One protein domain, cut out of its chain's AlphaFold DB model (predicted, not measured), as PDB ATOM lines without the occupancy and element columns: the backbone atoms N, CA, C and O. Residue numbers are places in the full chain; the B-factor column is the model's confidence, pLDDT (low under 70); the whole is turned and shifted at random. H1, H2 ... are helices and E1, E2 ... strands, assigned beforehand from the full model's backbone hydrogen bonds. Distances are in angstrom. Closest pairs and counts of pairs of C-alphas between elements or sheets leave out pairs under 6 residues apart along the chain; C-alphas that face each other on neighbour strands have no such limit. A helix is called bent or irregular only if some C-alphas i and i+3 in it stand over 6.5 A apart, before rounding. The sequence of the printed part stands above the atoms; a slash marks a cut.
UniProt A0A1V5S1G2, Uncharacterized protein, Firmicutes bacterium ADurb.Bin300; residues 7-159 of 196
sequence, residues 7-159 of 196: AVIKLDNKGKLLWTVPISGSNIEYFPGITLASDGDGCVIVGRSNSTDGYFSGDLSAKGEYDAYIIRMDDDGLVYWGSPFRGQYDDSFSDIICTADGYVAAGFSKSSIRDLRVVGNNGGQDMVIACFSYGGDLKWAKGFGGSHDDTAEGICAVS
ATOM      1  N   ALA A   7      80.610  90.632  86.828       95.00
ATOM      2  CA  ALA A   7      80.124  89.675  87.818       95.00
ATOM      3  C   ALA A   7      80.038  88.268  87.216       95.00
ATOM      4  O   ALA A   7      79.741  88.115  86.032       95.00
ATOM      5  N   VAL A   8      80.227  87.252  88.057       96.62
ATOM      6  CA  VAL A   8      79.905  85.858  87.734       96.62
ATOM      7  C   VAL A   8      78.551  85.526  88.343       96.62
ATOM      8  O   VAL A   8      78.266  85.888  89.486       96.62
ATOM      9  N   ILE A   9      77.699  84.843  87.580       97.00
ATOM     10  CA  ILE A   9      76.406  84.354  88.059       97.00
ATOM     11  C   ILE A   9      76.329  82.844  87.900       97.00
ATOM     12  O   ILE A   9      76.798  82.295  86.902       97.00
ATOM     13  N   LYS A  10      75.669  82.183  88.850       97.44
ATOM     14  CA  LYS A  10      75.339  80.762  88.750       97.44
ATOM     15  C   LYS A  10      73.839  80.574  88.642       97.44
ATOM     16  O   LYS A  10      73.065  81.169  89.397       97.44
ATOM     17  N   LEU A  11      73.440  79.718  87.712       97.56
ATOM     18  CA  LEU A  11      72.054  79.354  87.452       97.56
ATOM     19  C   LEU A  11      71.854  77.859  87.714       97.56
ATOM     20  O   LEU A  11      72.779  77.069  87.535       97.56
ATOM     21  N   ASP A  12      70.647  77.455  88.106       97.19
ATOM     22  CA  ASP A  12      70.261  76.045  88.040       97.19
ATOM     23  C   ASP A  12      69.924  75.617  86.597       97.19
ATOM     24  O   ASP A  12      69.860  76.428  85.670       97.19
ATOM     25  N   ASN A  13      69.659  74.324  86.396       96.81
ATOM     26  CA  ASN A  13      69.317  73.766  85.081       96.81
ATOM     27  C   ASN A  13      67.957  74.229  84.516       96.81
ATOM     28  O   ASN A  13      67.585  73.829  83.414       96.81
ATOM     29  N   LYS A  14      67.209  75.051  85.259       98.19
ATOM     30  CA  LYS A  14      65.967  75.705  84.832       98.19
ATOM     31  C   LYS A  14      66.161  77.210  84.623       98.19
ATOM     32  O   LYS A  14      65.187  77.906  84.350       98.19
ATOM     33  N   GLY A  15      67.391  77.713  84.747       97.56
ATOM     34  CA  GLY A  15      67.726  79.125  84.584       97.56
ATOM     35  C   GLY A  15      67.423  79.994  85.808       97.56
ATOM     36  O   GLY A  15      67.391  81.217  85.683       97.56
ATOM     37  N   LYS A  16      67.184  79.415  86.991       98.38
ATOM     38  CA  LYS A  16      67.005  80.191  88.227       98.38
ATOM     39  C   LYS A  16      68.360  80.662  88.753       98.38
ATOM     40  O   LYS A  16      69.247  79.841  88.955       98.38
ATOM     41  N   LEU A  17      68.476  81.953  89.072       98.25
ATOM     42  CA  LEU A  17      69.634  82.518  89.775       98.25
ATOM     43  C   LEU A  17      69.828  81.868  91.147       98.25
ATOM     44  O   LEU A  17      68.933  81.909  91.995       98.25
ATOM     45  N   LEU A  18      71.004  81.272  91.340       97.50
ATOM     46  CA  LEU A  18      71.455  80.704  92.604       97.50
ATOM     47  C   LEU A  18      72.281  81.726  93.383       97.50
ATOM     48  O   LEU A  18      71.972  81.992  94.541       97.50
ATOM     49  N   TRP A  19      73.278  82.334  92.736       97.06
ATOM     50  CA  TRP A  19      74.109  83.378  93.332       97.06
ATOM     51  C   TRP A  19      74.735  84.302  92.281       97.06
ATOM     52  O   TRP A  19      74.776  83.983  91.090       97.06
ATOM     53  N   THR A  20      75.247  85.438  92.764       96.50
ATOM     54  CA  THR A  20      76.033  86.420  92.008       96.50
ATOM     55  C   THR A  20      77.276  86.791  92.812       96.50
ATOM     56  O   THR A  20      77.152  87.198  93.967       96.50
ATOM     57  N   VAL A  21      78.451  86.716  92.187       94.44
ATOM     58  CA  VAL A  21      79.729  87.173  92.747       94.44
ATOM     59  C   VAL A  21      80.215  88.375  91.936       94.44
ATOM     60  O   VAL A  21      80.505  88.219  90.746       94.44
ATOM     61  N   PRO A  22      80.292  89.582  92.523       93.44
ATOM     62  CA  PRO A  22      80.885  90.729  91.849       93.44
ATOM     63  C   PRO A  22      82.397  90.528  91.704       93.44
ATOM     64  O   PRO A  22      83.075  90.170  92.663       93.44
ATOM     65  N   ILE A  23      82.926  90.797  90.513       93.12
ATOM     66  CA  ILE A  23      84.366  90.852  90.262       93.12
ATOM     67  C   ILE A  23      84.737  92.328  90.246       93.12
ATOM     68  O   ILE A  23      84.581  92.991  89.225       93.12
ATOM     69  N   SER A  24      85.122  92.844  91.414       87.56
ATOM     70  CA  SER A  24      85.176  94.286  91.660       87.56
ATOM     71  C   SER A  24      86.558  94.793  92.050       87.56
ATOM     72  O   SER A  24      87.194  94.244  92.959       87.56
ATOM     73  N   GLY A  25      86.934  95.915  91.448       88.81
ATOM     74  CA  GLY A  25      87.922  96.863  91.940       88.81
ATOM     75  C   GLY A  25      87.350  98.284  91.971       88.81
ATOM     76  O   GLY A  25      86.137  98.502  91.964       88.81
ATOM     77  N   SER A  26      88.228  99.273  92.074       90.56
ATOM     78  CA  SER A  26      87.875 100.698  92.066       90.56
ATOM     79  C   SER A  26      87.598 101.260  90.671       90.56
ATOM     80  O   SER A  26      86.962 102.314  90.581       90.56
ATOM     81  N   ASN A  27      88.058 100.579  89.619       92.06
ATOM     82  CA  ASN A  27      87.973 100.995  88.224       92.06
ATOM     83  C   ASN A  27      87.214  99.949  87.380       92.06
ATOM     84  O   ASN A  27      86.176  99.466  87.812       92.06
ATOM     85  N   ILE A  28      87.683  99.667  86.158       91.94
ATOM     86  CA  ILE A  28      86.957  98.894  85.149       91.94
ATOM     87  C   ILE A  28      87.370  97.427  85.201       91.94
ATOM     88  O   ILE A  28      88.555  97.100  85.130       91.94
ATOM     89  N   GLU A  29      86.371  96.546  85.188       94.06
ATOM     90  CA  GLU A  29      86.518  95.101  85.042       94.06
ATOM     91  C   GLU A  29      85.760  94.578  83.820       94.06
ATOM     92  O   GLU A  29      84.579  94.860  83.629       94.06
ATOM     93  N   TYR A  30      86.430  93.761  83.004       95.56
ATOM     94  CA  TYR A  30      85.818  93.095  81.857       95.56
ATOM     95  C   TYR A  30      86.329  91.657  81.744       95.56
ATOM     96  O   TYR A  30      87.495  91.449  81.419       95.56
ATOM     97  N   PHE A  31      85.456  90.680  82.011       97.31
ATOM     98  CA  PHE A  31      85.780  89.246  82.068       97.31
ATOM     99  C   PHE A  31      84.896  88.432  81.112       97.31
ATOM    100  O   PHE A  31      83.864  87.908  81.533       97.31
ATOM    101  N   PRO A  32      85.245  88.373  79.814       97.12
ATOM    102  CA  PRO A  32      84.436  87.690  78.804       97.12
ATOM    103  C   PRO A  32      84.602  86.162  78.797       97.12
ATOM    104  O   PRO A  32      83.685  85.467  78.364       97.12
ATOM    105  N   GLY A  33      85.744  85.641  79.254       98.19
ATOM    106  CA  GLY A  33      86.065  84.216  79.170       98.19
ATOM    107  C   GLY A  33      85.753  83.474  80.466       98.19
ATOM    108  O   GLY A  33      86.073  83.960  81.552       98.19
ATOM    109  N   ILE A  34      85.170  82.279  80.353       98.50
ATOM    110  CA  ILE A  34      84.892  81.380  81.478       98.50
ATOM    111  C   ILE A  34      85.009  79.913  81.047       98.50
ATOM    112  O   ILE A  34      84.477  79.513  80.015       98.50
ATOM    113  N   THR A  35      85.656  79.089  81.869       98.50
ATOM    114  CA  THR A  35      85.702  77.625  81.727       98.50
ATOM    115  C   THR A  35      85.425  76.952  83.068       98.50
ATOM    116  O   THR A  35      85.605  77.556  84.124       98.50
ATOM    117  N   LEU A  36      85.028  75.679  83.046       97.75
ATOM    118  CA  LEU A  36      85.011  74.853  84.254       97.75
ATOM    119  C   LEU A  36      86.418  74.718  84.838       97.75
ATOM    120  O   LEU A  36      87.403  74.637  84.095       97.75
ATOM    121  N   ALA A  37      86.488  74.655  86.163       97.44
ATOM    122  CA  ALA A  37      87.693  74.232  86.854       97.44
ATOM    123  C   ALA A  37      87.982  72.746  86.583       97.44
ATOM    124  O   ALA A  37      87.071  71.945  86.374       97.44
ATOM    125  N   SER A  38      89.258  72.365  86.605       95.69
ATOM    126  CA  SER A  38      89.705  71.006  86.265       95.69
ATOM    127  C   SER A  38      89.198  69.906  87.199       95.69
ATOM    128  O   SER A  38      89.123  68.745  86.810       95.69
ATOM    129  N   ASP A  39      88.890  70.266  88.440       95.62
ATOM    130  CA  ASP A  39      88.321  69.397  89.474       95.62
ATOM    131  C   ASP A  39      86.780  69.356  89.436       95.62
ATOM    132  O   ASP A  39      86.171  68.564  90.153       95.62
ATOM    133  N   GLY A  40      86.150  70.172  88.584       94.38
ATOM    134  CA  GLY A  40      84.700  70.340  88.512       94.38
ATOM    135  C   GLY A  40      84.106  71.222  89.615       94.38
ATOM    136  O   GLY A  40      82.892  71.417  89.617       94.38
ATOM    137  N   ASP A  41      84.925  71.765  90.518       95.69
ATOM    138  CA  ASP A  41      84.484  72.644  91.601       95.69
ATOM    139  C   ASP A  41      84.586  74.110  91.164       95.69
ATOM    140  O   ASP A  41      85.604  74.788  91.345       95.69
ATOM    141  N   GLY A  42      83.530  74.577  90.499       96.88
ATOM    142  CA  GLY A  42      83.403  75.956  90.045       96.88
ATOM    143  C   GLY A  42      84.060  76.235  88.696       96.88
ATOM    144  O   GLY A  42      83.969  75.450  87.745       96.88
ATOM    145  N   CYS A  43      84.666  77.414  88.576       98.12
ATOM    146  CA  CYS A  43      85.081  77.958  87.287       98.12
ATOM    147  C   CYS A  43      86.369  78.779  87.352       98.12
ATOM    148  O   CYS A  43      86.804  79.242  88.409       98.12
ATOM    149  N   VAL A  44      86.963  78.975  86.179       98.38
ATOM    150  CA  VAL A  44      88.054  79.918  85.951       98.38
ATOM    151  C   VAL A  44      87.592  80.948  84.936       98.38
ATOM    152  O   VAL A  44      87.108  80.578  83.866       98.38
ATOM    153  N   ILE A  45      87.756  82.224  85.264       98.38
ATOM    154  CA  ILE A  45      87.438  83.351  84.388       98.38
ATOM    155  C   ILE A  45      88.706  84.068  83.945       98.38
ATOM    156  O   ILE A  45      89.703  84.093  84.671       98.38
ATOM    157  N   VAL A  46      88.653  84.688  82.771       98.25
ATOM    158  CA  VAL A  46      89.729  85.538  82.260       98.25
ATOM    159  C   VAL A  46      89.196  86.843  81.700       98.25
ATOM    160  O   VAL A  46      88.043  86.936  81.277       98.25
ATOM    161  N   GLY A  47      90.046  87.861  81.714       97.25
ATOM    162  CA  GLY A  47      89.663  89.196  81.296       97.25
ATOM    163  C   GLY A  47      90.753  90.214  81.535       97.25
ATOM    164  O   GLY A  47      91.938  89.876  81.526       97.25
ATOM    165  N   ARG A  48      90.330  91.453  81.777       95.56
ATOM    166  CA  ARG A  48      91.205  92.575  82.105       95.56
ATOM    167  C   ARG A  48      90.637  93.464  83.201       95.56
ATOM    168  O   ARG A  48      89.419  93.567  83.367       95.56
ATOM    169  N   SER A  49      91.532  94.162  83.890       95.38
ATOM    170  CA  SER A  49      91.183  95.256  84.795       95.38
ATOM    171  C   SER A  49      92.292  96.304  84.851       95.38
ATOM    172  O   SER A  49      93.465  95.987  84.665       95.38
ATOM    173  N   ASN A  50      91.926  97.555  85.128       93.19
ATOM    174  CA  ASN A  50      92.866  98.627  85.468       93.19
ATOM    175  C   ASN A  50      92.801  99.040  86.952       93.19
ATOM    176  O   ASN A  50      93.364 100.070  87.344       93.19
ATOM    177  N   SER A  51      92.118  98.250  87.776       93.44
ATOM    178  CA  SER A  51      92.035  98.416  89.226       93.44
ATOM    179  C   SER A  51      93.327  97.999  89.932       93.44
ATOM    180  O   SER A  51      94.151  97.258  89.399       93.44
ATOM    181  N   THR A  52      93.511  98.495  91.157       91.94
ATOM    182  CA  THR A  52      94.690  98.224  92.009       91.94
ATOM    183  C   THR A  52      94.311  97.760  93.417       91.94
ATOM    184  O   THR A  52      95.129  97.766  94.335       91.94
ATOM    185  N   ASP A  53      93.044  97.421  93.609       90.69
ATOM    186  CA  ASP A  53      92.406  97.061  94.866       90.69
ATOM    187  C   ASP A  53      91.444  95.883  94.659       90.69
ATOM    188  O   ASP A  53      91.288  95.367  93.551       90.69
ATOM    189  N   GLY A  54      90.843  95.399  95.750       87.62
ATOM    190  CA  GLY A  54      90.002  94.204  95.711       87.62
ATOM    191  C   GLY A  54      90.782  92.990  95.199       87.62
ATOM    192  O   GLY A  54      91.906  92.733  95.646       87.62
ATOM    193  N   TYR A  55      90.204  92.283  94.226       86.62
ATOM    194  CA  TYR A  55      90.826  91.121  93.577       86.62
ATOM    195  C   TYR A  55      92.066  91.467  92.732       86.62
ATOM    196  O   TYR A  55      92.773  90.564  92.297       86.62
ATOM    197  N   PHE A  56      92.346  92.756  92.523       89.81
ATOM    198  CA  PHE A  56      93.443  93.262  91.686       89.81
ATOM    199  C   PHE A  56      94.585  93.880  92.502       89.81
ATOM    200  O   PHE A  56      95.536  94.438  91.947       89.81
ATOM    201  N   SER A  57      94.496  93.783  93.830       84.44
ATOM    202  CA  SER A  57      95.575  94.156  94.744       84.44
ATOM    203  C   SER A  57      96.781  93.209  94.615       84.44
ATOM    204  O   SER A  57      96.656  92.082  94.144       84.44
ATOM    205  N   GLY A  58      97.976  93.664  95.007       83.31
ATOM    206  CA  GLY A  58      99.208  92.865  94.935       83.31
ATOM    207  C   GLY A  58     100.427  93.686  94.519       83.31
ATOM    208  O   GLY A  58     100.472  94.894  94.751       83.31
ATOM    209  N   ASP A  59     101.421  93.036  93.906       80.81
ATOM    210  CA  ASP A  59     102.550  93.737  93.284       80.81
ATOM    211  C   ASP A  59     102.066  94.506  92.043       80.81
ATOM    212  O   ASP A  59     101.527  93.924  91.101       80.81
ATOM    213  N   LEU A  60     102.252  95.826  92.051       80.88
ATOM    214  CA  LEU A  60     101.844  96.744  90.984       80.88
ATOM    215  C   LEU A  60     103.035  97.281  90.182       80.88
ATOM    216  O   LEU A  60     102.862  98.142  89.324       80.88
ATOM    217  N   SER A  61     104.250  96.784  90.428       78.69
ATOM    218  CA  SER A  61     105.475  97.260  89.770       78.69
ATOM    219  C   SER A  61     105.469  97.070  88.245       78.69
ATOM    220  O   SER A  61     106.293  97.658  87.541       78.69
ATOM    221  N   ALA A  62     104.570  96.217  87.750       74.94
ATOM    222  CA  ALA A  62     104.369  95.845  86.354       74.94
ATOM    223  C   ALA A  62     103.137  96.469  85.696       74.94
ATOM    224  O   ALA A  62     102.871  96.116  84.560       74.94
ATOM    225  N   LYS A  63     102.353  97.275  86.418       81.62
ATOM    226  CA  LYS A  63     100.995  97.634  86.002       81.62
ATOM    227  C   LYS A  63     100.982  98.402  84.675       81.62
ATOM    228  O   LYS A  63     101.583  99.476  84.586       81.62
ATOM    229  N   GLY A  64     100.223  97.884  83.715       85.06
ATOM    230  CA  GLY A  64      99.856  98.571  82.487       85.06
ATOM    231  C   GLY A  64      98.620  99.462  82.641       85.06
ATOM    232  O   GLY A  64      98.110  99.724  83.744       85.06
ATOM    233  N   GLU A  65      98.122  99.959  81.509       91.25
ATOM    234  CA  GLU A  65      96.844 100.673  81.459       91.25
ATOM    235  C   GLU A  65      95.699  99.725  81.814       91.25
ATOM    236  O   GLU A  65      94.995  99.997  82.786       91.25
ATOM    237  N   TYR A  66      95.601  98.587  81.124       93.25
ATOM    238  CA  TYR A  66      94.818  97.420  81.521       93.25
ATOM    239  C   TYR A  66      95.709  96.192  81.618       93.25
ATOM    240  O   TYR A  66      96.496  95.918  80.724       93.25
ATOM    241  N   ASP A  67      95.511  95.427  82.676       93.44
ATOM    242  CA  ASP A  67      96.240  94.202  82.949       93.44
ATOM    243  C   ASP A  67      95.328  93.000  82.696       93.44
ATOM    244  O   ASP A  67      94.158  93.030  83.096       93.44
ATOM    245  N   ALA A  68      95.849  91.929  82.090       95.19
ATOM    246  CA  ALA A  68      95.097  90.689  81.943       95.19
ATOM    247  C   ALA A  68      95.086  89.901  83.260       95.19
ATOM    248  O   ALA A  68      96.043  89.932  84.040       95.19
ATOM    249  N   TYR A  69      94.004  89.165  83.508       95.88
ATOM    250  CA  TYR A  69      93.855  88.342  84.707       95.88
ATOM    251  C   TYR A  69      93.246  86.989  84.388       95.88
ATOM    252  O   TYR A  69      92.397  86.868  83.504       95.88
ATOM    253  N   ILE A  70      93.638  86.005  85.192       97.00
ATOM    254  CA  ILE A  70      92.994  84.701  85.321       97.00
ATOM    255  C   ILE A  70      92.593  84.511  86.786       97.00
ATOM    256  O   ILE A  70      93.407  84.713  87.685       97.00
ATOM    257  N   ILE A  71      91.330  84.175  87.043       96.88
ATOM    258  CA  ILE A  71      90.768  84.079  88.397       96.88
ATOM    259  C   ILE A  71      90.028  82.756  88.540       96.88
ATOM    260  O   ILE A  71      89.178  82.431  87.714       96.88
ATOM    261  N   ARG A  72      90.320  82.011  89.606       97.06
ATOM    262  CA  ARG A  72      89.650  80.757  89.964       97.06
ATOM    263  C   ARG A  72      88.709  80.972  91.139       97.06
ATOM    264  O   ARG A  72      89.104  81.545  92.154       97.06
ATOM    265  N   MET A  73      87.508  80.418  91.030       96.94
ATOM    266  CA  MET A  73      86.551  80.317  92.129       96.94
ATOM    267  C   MET A  73      85.907  78.934  92.187       96.94
ATOM    268  O   MET A  73      85.940  78.189  91.202       96.94
ATOM    269  N   ASP A  74      85.344  78.607  93.341       97.19
ATOM    270  CA  ASP A  74      84.609  77.364  93.571       97.19
ATOM    271  C   ASP A  74      83.129  77.452  93.176       97.19
ATOM    272  O   ASP A  74      82.650  78.477  92.676       97.19
ATOM    273  N   ASP A  75      82.406  76.343  93.338       96.88
ATOM    274  CA  ASP A  75      81.001  76.218  92.941       96.88
ATOM    275  C   ASP A  75      80.039  77.070  93.803       96.88
ATOM    276  O   ASP A  75      78.902  77.355  93.395       96.88
ATOM    277  N   ASP A  76      80.501  77.530  94.968       96.81
ATOM    278  CA  ASP A  76      79.796  78.445  95.870       96.81
ATOM    279  C   ASP A  76      80.183  79.921  95.644       96.81
ATOM    280  O   ASP A  76      79.581  80.823  96.235       96.81
ATOM    281  N   GLY A  77      81.130  80.185  94.739       94.94
ATOM    282  CA  GLY A  77      81.549  81.524  94.342       94.94
ATOM    283  C   GLY A  77      82.673  82.123  95.194       94.94
ATOM    284  O   GLY A  77      82.954  83.321  95.092       94.94
ATOM    285  N   LEU A  78      83.340  81.328  96.031       94.44
ATOM    286  CA  LEU A  78      84.528  81.763  96.759       94.44
ATOM    287  C   LEU A  78      85.740  81.765  95.820       94.44
ATOM    288  O   LEU A  78      86.077  80.762  95.197       94.44
ATOM    289  N   VAL A  79      86.433  82.902  95.741       92.88
ATOM    290  CA  VAL A  79      87.663  83.037  94.947       92.88
ATOM    291  C   VAL A  79      88.829  82.360  95.669       92.88
ATOM    292  O   VAL A  79      89.152  82.722  96.799       92.88
ATOM    293  N   TYR A  80      89.491  81.417  94.998       92.38
ATOM    294  CA  TYR A  80      90.693  80.748  95.507       92.38
ATOM    295  C   TYR A  80      91.960  81.534  95.208       92.38
ATOM    296  O   TYR A  80      92.805  81.708  96.084       92.38
ATOM    297  N   TRP A  81      92.099  82.000  93.969       93.69
ATOM    298  CA  TRP A  81      93.259  82.763  93.533       93.69
ATOM    299  C   TRP A  81      92.925  83.622  92.316       93.69
ATOM    300  O   TRP A  81      91.993  83.338  91.562       93.69
ATOM    301  N   GLY A  82      93.722  84.670  92.129       92.00
ATOM    302  CA  GLY A  82      93.747  85.496  90.931       92.00
ATOM    303  C   GLY A  82      95.195  85.779  90.561       92.00
ATOM    304  O   GLY A  82      95.939  86.311  91.383       92.00
ATOM    305  N   SER A  83      95.589  85.407  89.346       89.69
ATOM    306  CA  SER A  83      96.940  85.640  88.848       89.69
ATOM    307  C   SER A  83      96.924  86.745  87.796       89.69
ATOM    308  O   SER A  83      96.165  86.660  86.822       89.69
ATOM    309  N   PRO A  84      97.744  87.788  87.974       90.69
ATOM    310  CA  PRO A  84      97.948  88.786  86.945       90.69
ATOM    311  C   PRO A  84      98.793  88.219  85.795       90.69
ATOM    312  O   PRO A  84      99.710  87.433  86.019       90.69
ATOM    313  N   PHE A  85      98.513  88.662  84.574       90.50
ATOM    314  CA  PHE A  85      99.369  88.486  83.405       90.50
ATOM    315  C   PHE A  85      99.593  89.868  82.792       90.50
ATOM    316  O   PHE A  85      98.697  90.425  82.157       90.50
ATOM    317  N   ARG A  86     100.744  90.476  83.103       86.12
ATOM    318  CA  ARG A  86     100.913  91.933  82.995       86.12
ATOM    319  C   ARG A  86     102.177  92.345  82.270       86.12
ATOM    320  O   ARG A  86     103.242  91.738  82.420       86.12
ATOM    321  N   GLY A  87     102.070  93.466  81.577       84.12
ATOM    322  CA  GLY A  87     103.184  94.198  81.014       84.12
ATOM    323  C   GLY A  87     102.939  95.703  81.059       84.12
ATOM    324  O   GLY A  87     102.090  96.203  81.783       84.12
ATOM    325  N   GLN A  88     103.752  96.455  80.326       85.94
ATOM    326  CA  GLN A  88     103.782  97.916  80.442       85.94
ATOM    327  C   GLN A  88     102.554  98.645  79.856       85.94
ATOM    328  O   GLN A  88     102.409  99.841  80.097       85.94
ATOM    329  N   TYR A  89     101.720  97.968  79.063       90.44
ATOM    330  CA  TYR A  89     100.608  98.545  78.300       90.44
ATOM    331  C   TYR A  89      99.339  97.691  78.441       90.44
ATOM    332  O   TYR A  89      99.194  96.978  79.425       90.44
ATOM    333  N   ASP A  90      98.386  97.821  77.513       92.44
ATOM    334  CA  ASP A  90      97.133  97.068  77.557       92.44
ATOM    335  C   ASP A  90      97.331  95.590  77.247       92.44
ATOM    336  O   ASP A  90      97.799  95.227  76.165       92.44
ATOM    337  N   ASP A  91      96.823  94.764  78.150       94.25
ATOM    338  CA  ASP A  91      96.797  93.320  78.041       94.25
ATOM    339  C   ASP A  91      95.392  92.811  78.398       94.25
ATOM    340  O   ASP A  91      94.734  93.305  79.320       94.25
ATOM    341  N   SER A  92      94.886  91.833  77.646       96.12
ATOM    342  CA  SER A  92      93.571  91.241  77.910       96.12
ATOM    343  C   SER A  92      93.500  89.814  77.417       96.12
ATOM    344  O   SER A  92      93.953  89.514  76.316       96.12
ATOM    345  N   PHE A  93      92.806  88.967  78.169       97.94
ATOM    346  CA  PHE A  93      92.285  87.706  77.654       97.94
ATOM    347  C   PHE A  93      90.818  87.854  77.247       97.94
ATOM    348  O   PHE A  93      90.064  88.617  77.853       97.94
ATOM    349  N   SER A  94      90.440  87.126  76.205       98.06
ATOM    350  CA  SER A  94      89.104  87.103  75.610       98.06
ATOM    351  C   SER A  94      88.414  85.757  75.807       98.06
ATOM    352  O   SER A  94      87.200  85.728  75.986       98.06
ATOM    353  N   ASP A  95      89.176  84.663  75.820       98.56
ATOM    354  CA  ASP A  95      88.646  83.309  75.971       98.56
ATOM    355  C   ASP A  95      89.626  82.406  76.730       98.56
ATOM    356  O   ASP A  95      90.828  82.681  76.795       98.56
ATOM    357  N   ILE A  96      89.109  81.332  77.324       98.69
ATOM    358  CA  ILE A  96      89.872  80.359  78.107       98.69
ATOM    359  C   ILE A  96      89.256  78.967  77.997       98.69
ATOM    360  O   ILE A  96      88.043  78.794  78.043       98.69
ATOM    361  N   ILE A  97      90.118  77.954  77.955       98.44
ATOM    362  CA  ILE A  97      89.723  76.548  78.043       98.44
ATOM    363  C   ILE A  97      90.474  75.822  79.156       98.44
ATOM    364  O   ILE A  97      91.653  76.080  79.416       98.44
ATOM    365  N   CYS A  98      89.805  74.855  79.780       97.81
ATOM    366  CA  CYS A  98      90.462  73.832  80.586       97.81
ATOM    367  C   CYS A  98      90.990  72.713  79.679       97.81
ATOM    368  O   CYS A  98      90.300  72.229  78.783       97.81
ATOM    369  N   THR A  99      92.222  72.286  79.927       96.19
ATOM    370  CA  THR A  99      92.910  71.195  79.222       96.19
ATOM    371  C   THR A  99      93.321  70.118  80.224       96.19
ATOM    372  O   THR A  99      93.116  70.294  81.418       96.19
ATOM    373  N   ALA A 100      93.918  69.014  79.762       92.88
ATOM    374  CA  ALA A 100      94.422  67.963  80.652       92.88
ATOM    375  C   ALA A 100      95.628  68.401  81.507       92.88
ATOM    376  O   ALA A 100      95.879  67.814  82.561       92.88
ATOM    377  N   ASP A 101      96.335  69.455  81.088       91.62
ATOM    378  CA  ASP A 101      97.575  69.909  81.719       91.62
ATOM    379  C   ASP A 101      97.455  71.293  82.367       91.62
ATOM    380  O   ASP A 101      98.450  71.823  82.862       91.62
ATOM    381  N   GLY A 102      96.279  71.914  82.380       96.75
ATOM    382  CA  GLY A 102      96.121  73.275  82.885       96.75
ATOM    383  C   GLY A 102      95.068  74.063  82.131       96.75
ATOM    384  O   GLY A 102      94.217  73.499  81.443       96.75
ATOM    385  N   TYR A 103      95.168  75.381  82.217       98.12
ATOM    386  CA  TYR A 103      94.293  76.299  81.500       98.12
ATOM    387  C   TYR A 103      95.039  76.949  80.341       98.12
ATOM    388  O   TYR A 103      96.237  77.206  80.457       98.12
ATOM    389  N   VAL A 104      94.354  77.219  79.234       97.69
ATOM    390  CA  VAL A 104      94.925  77.963  78.104       97.69
ATOM    391  C   VAL A 104      93.994  79.109  77.760       97.69
ATOM    392  O   VAL A 104      92.824  78.880  77.466       97.69
ATOM    393  N   ALA A 105      94.519  80.327  77.824       98.06
ATOM    394  CA  ALA A 105      93.803  81.558  77.545       98.06
ATOM    395  C   ALA A 105      94.320  82.204  76.257       98.06
ATOM    396  O   ALA A 105      95.498  82.074  75.912       98.06
ATOM    397  N   ALA A 106      93.430  82.904  75.565       97.12
ATOM    398  CA  ALA A 106      93.710  83.614  74.328       97.12
ATOM    399  C   ALA A 106      93.234  85.064  74.423       97.12
ATOM    400  O   ALA A 106      92.213  85.338  75.054       97.12
ATOM    401  N   GLY A 107      93.973  85.992  73.821       96.69
ATOM    402  CA  GLY A 107      93.651  87.414  73.849       96.69
ATOM    403  C   GLY A 107      94.628  88.273  73.055       96.69
ATOM    404  O   GLY A 107      95.115  87.857  72.002       96.69
ATOM    405  N   PHE A 108      94.939  89.464  73.564       94.94
ATOM    406  CA  PHE A 108      95.937  90.359  72.974       94.94
ATOM    407  C   PHE A 108      96.866  90.972  74.025       94.94
ATOM    408  O   PHE A 108      96.530  91.047  75.211       94.94
ATOM    409  N   SER A 109      98.018  91.452  73.563       94.19
ATOM    410  CA  SER A 109      98.962  92.232  74.357       94.19
ATOM    411  C   SER A 109      99.591  93.351  73.533       94.19
ATOM    412  O   SER A 109     100.011  93.133  72.399       94.19
ATOM    413  N   LYS A 110      99.701  94.549  74.116       91.56
ATOM    414  CA  LYS A 110     100.536  95.650  73.593       91.56
ATOM    415  C   LYS A 110     101.925  95.671  74.228       91.56
ATOM    416  O   LYS A 110     102.767  96.498  73.875       91.56
ATOM    417  N   SER A 111     102.178  94.804  75.195       87.44
ATOM    418  CA  SER A 111     103.354  94.852  76.050       87.44
ATOM    419  C   SER A 111     104.509  94.012  75.502       87.44
ATOM    420  O   SER A 111     104.315  92.966  74.900       87.44
ATOM    421  N   SER A 112     105.746  94.440  75.771       82.00
ATOM    422  CA  SER A 112     106.965  93.730  75.343       82.00
ATOM    423  C   SER A 112     107.949  93.435  76.481       82.00
ATOM    424  O   SER A 112     109.086  93.019  76.248       82.00
ATOM    425  N   ILE A 113     107.529  93.636  77.734       74.62
ATOM    426  CA  ILE A 113     108.357  93.415  78.929       74.62
ATOM    427  C   ILE A 113     107.659  92.515  79.952       74.62
ATOM    428  O   ILE A 113     106.458  92.276  79.867       74.62
ATOM    429  N   ARG A 114     108.428  92.061  80.955       74.62
ATOM    430  CA  ARG A 114     107.987  91.184  82.059       74.62
ATOM    431  C   ARG A 114     107.417  89.854  81.564       74.62
ATOM    432  O   ARG A 114     108.099  89.201  80.775       74.62
ATOM    433  N   ASP A 115     106.228  89.454  82.011       69.06
ATOM    434  CA  ASP A 115     105.588  88.186  81.629       69.06
ATOM    435  C   ASP A 115     105.371  88.111  80.110       69.06
ATOM    436  O   ASP A 115     105.401  87.041  79.503       69.06
ATOM    437  N   LEU A 116     105.269  89.283  79.481       71.38
ATOM    438  CA  LEU A 116     105.037  89.480  78.056       71.38
ATOM    439  C   LEU A 116     106.319  89.714  77.255       71.38
ATOM    440  O   LEU A 116     106.292  89.782  76.028       71.38
ATOM    441  N   ARG A 117     107.486  89.714  77.911       67.44
ATOM    442  CA  ARG A 117     108.781  89.705  77.211       67.44
ATOM    443  C   ARG A 117     108.937  88.474  76.314       67.44
ATOM    444  O   ARG A 117     109.639  88.536  75.312       67.44
ATOM    445  N   VAL A 118     108.323  87.355  76.702       61.78
ATOM    446  CA  VAL A 118     108.381  86.080  75.965       61.78
ATOM    447  C   VAL A 118     107.477  86.102  74.727       61.78
ATOM    448  O   VAL A 118     107.722  85.369  73.776       61.78
ATOM    449  N   VAL A 119     106.454  86.958  74.744       67.69
ATOM    450  CA  VAL A 119     105.458  87.110  73.678       67.69
ATOM    451  C   VAL A 119     106.005  88.006  72.567       67.69
ATOM    452  O   VAL A 119     105.858  87.668  71.397       67.69
ATOM    453  N   GLY A 120     106.734  89.067  72.934       63.31
ATOM    454  CA  GLY A 120     107.189  90.080  71.982       63.31
ATOM    455  C   GLY A 120     106.045  91.002  71.550       63.31
ATOM    456  O   GLY A 120     104.881  90.711  71.799       63.31
ATOM    457  N   ASN A 121     106.398  92.136  70.947       76.88
ATOM    458  CA  ASN A 121     105.450  92.993  70.242       76.88
ATOM    459  C   ASN A 121     106.110  93.424  68.924       76.88
ATOM    460  O   ASN A 121     107.179  94.046  68.946       76.88
ATOM    461  N   ASN A 122     105.503  93.050  67.800       78.06
ATOM    462  CA  ASN A 122     106.002  93.304  66.452       78.06
ATOM    463  C   ASN A 122     105.439  94.589  65.813       78.06
ATOM    464  O   ASN A 122     105.791  94.904  64.674       78.06
ATOM    465  N   GLY A 123     104.623  95.355  66.541       83.88
ATOM    466  CA  GLY A 123     103.994  96.581  66.066       83.88
ATOM    467  C   GLY A 123     102.904  97.099  67.005       83.88
ATOM    468  O   GLY A 123     103.204  97.771  67.994       83.88
ATOM    469  N   GLY A 124     101.643  96.870  66.621       86.62
ATOM    470  CA  GLY A 124     100.445  97.278  67.360       86.62
ATOM    471  C   GLY A 124     100.215  96.438  68.618       86.62
ATOM    472  O   GLY A 124     101.107  96.284  69.446       86.62
ATOM    473  N   GLN A 125      99.003  95.928  68.817       91.31
ATOM    474  CA  GLN A 125      98.790  94.802  69.735       91.31
ATOM    475  C   GLN A 125      98.958  93.473  69.000       91.31
ATOM    476  O   GLN A 125      98.474  93.353  67.886       91.31
ATOM    477  N   ASP A 126      99.570  92.475  69.629       92.06
ATOM    478  CA  ASP A 126      99.710  91.132  69.061       92.06
ATOM    479  C   ASP A 126      98.763  90.143  69.756       92.06
ATOM    480  O   ASP A 126      98.406  90.312  70.929       92.06
ATOM    481  N   MET A 127      98.380  89.067  69.061       92.88
ATOM    482  CA  MET A 127      97.634  87.970  69.681       92.88
ATOM    483  C   MET A 127      98.505  87.295  70.731       92.88
ATOM    484  O   MET A 127      99.657  86.971  70.456       92.88
ATOM    485  N   VAL A 128      97.943  86.987  71.897       93.81
ATOM    486  CA  VAL A 128      98.648  86.223  72.931       93.81
ATOM    487  C   VAL A 128      97.889  84.957  73.286       93.81
ATOM    488  O   VAL A 128      96.689  84.996  73.558       93.81
ATOM    489  N   ILE A 129      98.608  83.834  73.309       94.31
ATOM    490  CA  ILE A 129      98.137  82.559  73.852       94.31
ATOM    491  C   ILE A 129      99.007  82.217  75.055       94.31
ATOM    492  O   ILE A 129     100.230  82.133  74.925       94.31
ATOM    493  N   ALA A 130      98.395  82.007  76.215       94.88
ATOM    494  CA  ALA A 130      99.099  81.717  77.458       94.88
ATOM    495  C   ALA A 130      98.531  80.471  78.133       94.88
ATOM    496  O   ALA A 130      97.317  80.311  78.250       94.88
ATOM    497  N   CYS A 131      99.413  79.589  78.597       95.12
ATOM    498  CA  CYS A 131      99.049  78.415  79.373       95.12
ATOM    499  C   CYS A 131      99.442  78.592  80.832       95.12
ATOM    500  O   CYS A 131     100.565  78.992  81.141       95.12
ATOM    501  N   PHE A 132      98.531  78.211  81.717       96.69
ATOM    502  CA  PHE A 132      98.671  78.296  83.159       96.69
ATOM    503  C   PHE A 132      98.549  76.914  83.802       96.69
ATOM    504  O   PHE A 132      97.856  76.026  83.301       96.69
ATOM    505  N   SER A 133      99.218  76.726  84.936       97.38
ATOM    506  CA  SER A 133      98.994  75.592  85.829       97.38
ATOM    507  C   SER A 133      97.576  75.637  86.409       97.38
ATOM    508  O   SER A 133      96.911  76.673  86.390       97.38
ATOM    509  N   TYR A 134      97.112  74.526  86.988       96.94
ATOM    510  CA  TYR A 134      95.845  74.529  87.727       96.94
ATOM    511  C   TYR A 134      95.861  75.444  88.966       96.94
ATOM    512  O   TYR A 134      94.800  75.817  89.459       96.94
ATOM    513  N   GLY A 135      97.056  75.808  89.445       96.31
ATOM    514  CA  GLY A 135      97.273  76.787  90.512       96.31
ATOM    515  C   GLY A 135      97.379  78.235  90.027       96.31
ATOM    516  O   GLY A 135      97.566  79.118  90.852       96.31
ATOM    517  N   GLY A 136      97.265  78.489  88.717       94.62
ATOM    518  CA  GLY A 136      97.313  79.837  88.148       94.62
ATOM    519  C   GLY A 136      98.714  80.345  87.801       94.62
ATOM    520  O   GLY A 136      98.855  81.519  87.464       94.62
ATOM    521  N   ASP A 137      99.745  79.500  87.848       93.88
ATOM    522  CA  ASP A 137     101.110  79.894  87.473       93.88
ATOM    523  C   ASP A 137     101.296  79.851  85.959       93.88
ATOM    524  O   ASP A 137     100.932  78.862  85.319       93.88
ATOM    525  N   LEU A 138     101.931  80.869  85.379       93.25
ATOM    526  CA  LEU A 138     102.259  80.875  83.955       93.25
ATOM    527  C   LEU A 138     103.250  79.748  83.616       93.25
ATOM    528  O   LEU A 138     104.361  79.695  84.143       93.25
ATOM    529  N   LYS A 139     102.866  78.864  82.690       93.19
ATOM    530  CA  LYS A 139     103.726  77.805  82.139       93.19
ATOM    531  C   LYS A 139     104.462  78.269  80.891       93.19
ATOM    532  O   LYS A 139     105.665  78.061  80.763       93.19
ATOM    533  N   TRP A 140     103.727  78.860  79.955       92.19
ATOM    534  CA  TRP A 140     104.269  79.430  78.728       92.19
ATOM    535  C   TRP A 140     103.310  80.477  78.168       92.19
ATOM    536  O   TRP A 140     102.106  80.404  78.399       92.19
ATOM    537  N   ALA A 141     103.844  81.416  77.392       92.19
ATOM    538  CA  ALA A 141     103.068  82.347  76.582       92.19
ATOM    539  C   ALA A 141     103.717  82.495  75.202       92.19
ATOM    540  O   ALA A 141     104.938  82.372  75.077       92.19
ATOM    541  N   LYS A 142     102.901  82.726  74.174       89.88
ATOM    542  CA  LYS A 142     103.339  82.954  72.793       89.88
ATOM    543  C   LYS A 142     102.571  84.120  72.181       89.88
ATOM    544  O   LYS A 142     101.355  84.196  72.361       89.88
ATOM    545  N   GLY A 143     103.300  84.980  71.474       89.06
ATOM    546  CA  GLY A 143     102.760  86.067  70.662       89.06
ATOM    547  C   GLY A 143     102.641  85.664  69.204       89.06
ATOM    548  O   GLY A 143     103.480  84.903  68.721       89.06
ATOM    549  N   PHE A 144     101.608  86.158  68.528       88.44
ATOM    550  CA  PHE A 144     101.421  86.001  67.089       88.44
ATOM    551  C   PHE A 144     100.862  87.292  66.511       88.44
ATOM    552  O   PHE A 144      99.833  87.782  66.979       88.44
ATOM    553  N   GLY A 145     101.501  87.815  65.475       88.81
ATOM    554  CA  GLY A 145     101.049  89.061  64.879       88.81
ATOM    555  C   GLY A 145     102.040  89.656  63.902       88.81
ATOM    556  O   GLY A 145     102.924  88.967  63.377       88.81
ATOM    557  N   GLY A 146     101.860  90.939  63.636       88.88
ATOM    558  CA  GLY A 146     102.599  91.691  62.643       88.88
ATOM    559  C   GLY A 146     102.770  93.155  63.022       88.88
ATOM    560  O   GLY A 146     102.887  93.517  64.186       88.88
ATOM    561  N   SER A 147     102.859  94.014  62.014       90.00
ATOM    562  CA  SER A 147     103.088  95.447  62.228       90.00
ATOM    563  C   SER A 147     101.870  96.217  62.762       90.00
ATOM    564  O   SER A 147     102.027  97.365  63.180       90.00
ATOM    565  N   HIS A 148     100.673  95.626  62.741       90.44
ATOM    566  CA  HIS A 148      99.403  96.261  63.112       90.44
ATOM    567  C   HIS A 148      98.684  95.462  64.210       90.44
ATOM    568  O   HIS A 148      99.236  94.519  64.758       90.44
ATOM    569  N   ASP A 149      97.463  95.868  64.562       91.38
ATOM    570  CA  ASP A 149      96.700  95.233  65.634       91.38
ATOM    571  C   ASP A 149      96.207  93.827  65.259       91.38
ATOM    572  O   ASP A 149      95.562  93.612  64.234       91.38
ATOM    573  N   ASP A 150      96.427  92.881  66.160       91.56
ATOM    574  CA  ASP A 150      96.098  91.474  66.038       91.56
ATOM    575  C   ASP A 150      95.498  90.985  67.363       91.56
ATOM    576  O   ASP A 150      95.971  91.286  68.454       91.56
ATOM    577  N   THR A 151      94.364  90.289  67.307       93.38
ATOM    578  CA  THR A 151      93.611  89.875  68.501       93.38
ATOM    579  C   THR A 151      93.099  88.458  68.367       93.38
ATOM    580  O   THR A 151      92.391  88.151  67.409       93.38
ATOM    581  N   ALA A 152      93.387  87.620  69.360       94.81
ATOM    582  CA  ALA A 152      92.697  86.354  69.535       94.81
ATOM    583  C   ALA A 152      91.406  86.554  70.341       94.81
ATOM    584  O   ALA A 152      91.407  87.218  71.374       94.81
ATOM    585  N   GLU A 153      90.305  85.972  69.873       95.81
ATOM    586  CA  GLU A 153      88.972  86.123  70.472       95.81
ATOM    587  C   GLU A 153      88.364  84.806  70.947       95.81
ATOM    588  O   GLU A 153      87.483  84.827  71.797       95.81
ATOM    589  N   GLY A 154      88.819  83.674  70.409       96.00
ATOM    590  CA  GLY A 154      88.326  82.358  70.798       96.00
ATOM    591  C   GLY A 154      89.408  81.299  70.689       96.00
ATOM    592  O   GLY A 154      90.278  81.385  69.821       96.00
ATOM    593  N   ILE A 155      89.346  80.283  71.546       96.94
ATOM    594  CA  ILE A 155      90.316  79.188  71.566       96.94
ATOM    595  C   ILE A 155      89.639  77.844  71.821       96.94
ATOM    596  O   ILE A 155      88.712  77.721  72.613       96.94
ATOM    597  N   CYS A 156      90.117  76.793  71.158       96.00
ATOM    598  CA  CYS A 156      89.705  75.428  71.468       96.00
ATOM    599  C   CYS A 156      90.867  74.442  71.351       96.00
ATOM    600  O   CYS A 156      91.781  74.606  70.542       96.00
ATOM    601  N   ALA A 157      90.843  73.397  72.176       93.75
ATOM    602  CA  ALA A 157      91.823  72.322  72.106       93.75
ATOM    603  C   ALA A 157      91.474  71.339  70.984       93.75
ATOM    604  O   ALA A 157      90.306  71.031  70.738       93.75
ATOM    605  N   VAL A 158      92.505  70.794  70.347       92.19
ATOM    606  CA  VAL A 158      92.407  69.722  69.355       92.19
ATOM    607  C   VAL A 158      93.486  68.672  69.584       92.19
ATOM    608  O   VAL A 158      94.401  68.850  70.386       92.19
ATOM    609  N   SER A 159      93.398  67.547  68.871       90.94
ATOM    610  CA  SER A 159      94.449  66.531  68.931       90.94
ATOM    611  C   SER A 159      95.794  67.128  68.501       90.94
ATOM    612  O   SER A 159      95.955  67.583  67.362       90.94
TER     613      SER A 159
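Overview. This is residues 7 to 159 of the 196 residues of an uncharacterized protein of Firmicutes bacterium ADurb.Bin300 (UniProt A0A1V5S1G2). Two strongly twisted four-stranded sheets, E3 E4 E5 E6 and E7 E8 E9 E10, stack partly face to face as a sandwich, with E3, E4 and E5 packed on E7. The lone strand E11 packs on the far face of the second sheet along E7, E8 and E9, the hairpin E1 E2 lies beyond E3 at the other end of the stack, and the short helix H1 sits by E10. The printed part has 153 residues with eleven named strands and one named helix, which comes between E8 and E9. Both large sheets are antiparallel in the orders written, and the class is mostly strand. The whole is compact, with a radius of gyration of the C-alphas of 15.1 A and spans of 48 by 41 by 24 A.

Along the chain. The first large sheet holds E3, residues 29 to 36 and 20.3 A long, E4, 43 to 49, E5, 67 to 73, and E6, 79 to 85. The second holds E7, 91 to 99 and 22.5 A long, E8, 102 to 109 and 21.0 A, E9, 126 to 132, and E10, 138 to 144. E1, residues 7 to 11, begins at C-alpha 7 (80.124, 89.675, 87.818); E2 is 17 to 23. H1 is 114 to 118. E11, 150 to 158 and 22.3 A long, ends at C-alpha 158 (92.407, 69.722, 69.355).

Arrangement. E3 to E6 form a meander, each strand the antiparallel neighbour of the one before; N 35 and O 44 are 2.9 A apart, N 45 and O 71 2.8 A, N 72 and O 81 2.9 A. In the second sheet N 97 and O 104 are 2.9 A apart, N 105 and O 130 2.8 A, N 129 and O 142 2.9 A. The strands of the two sheets stand at 22 degrees; the closest C-alphas of E3 and E7, Gly 33 and Asp 95, are 4.2 A apart. E11 pairs with no named strand; its closest C-alpha pair with E8 is Ala 152 and Gly 107, 4.5 A. In the hairpin E1 and E2, N 8 and O 21 are 2.9 A apart. E1 and E3 are near each other, while E1 and E4 are apart. H1 is on the second sheet, over none of its strands, at a height of 7.6 A. H1 is irregular, but only just: C-alphas 115 and 118 are 6.7 A apart. Its O i to N i+4 count within hydrogen-bond range is 0 of 1, and its O i to N i+3 count 1 of 2.

Size, cuts and confidence. The C-alphas farthest apart, those of Lys 14 and Ser 147, are 47.7 A apart. The printed part has no cut. The link E4 to E5, residues 50 to 66, is long. Mean pLDDT of the printed part is 91.9; residues 115 and 117 to 120 are under 70.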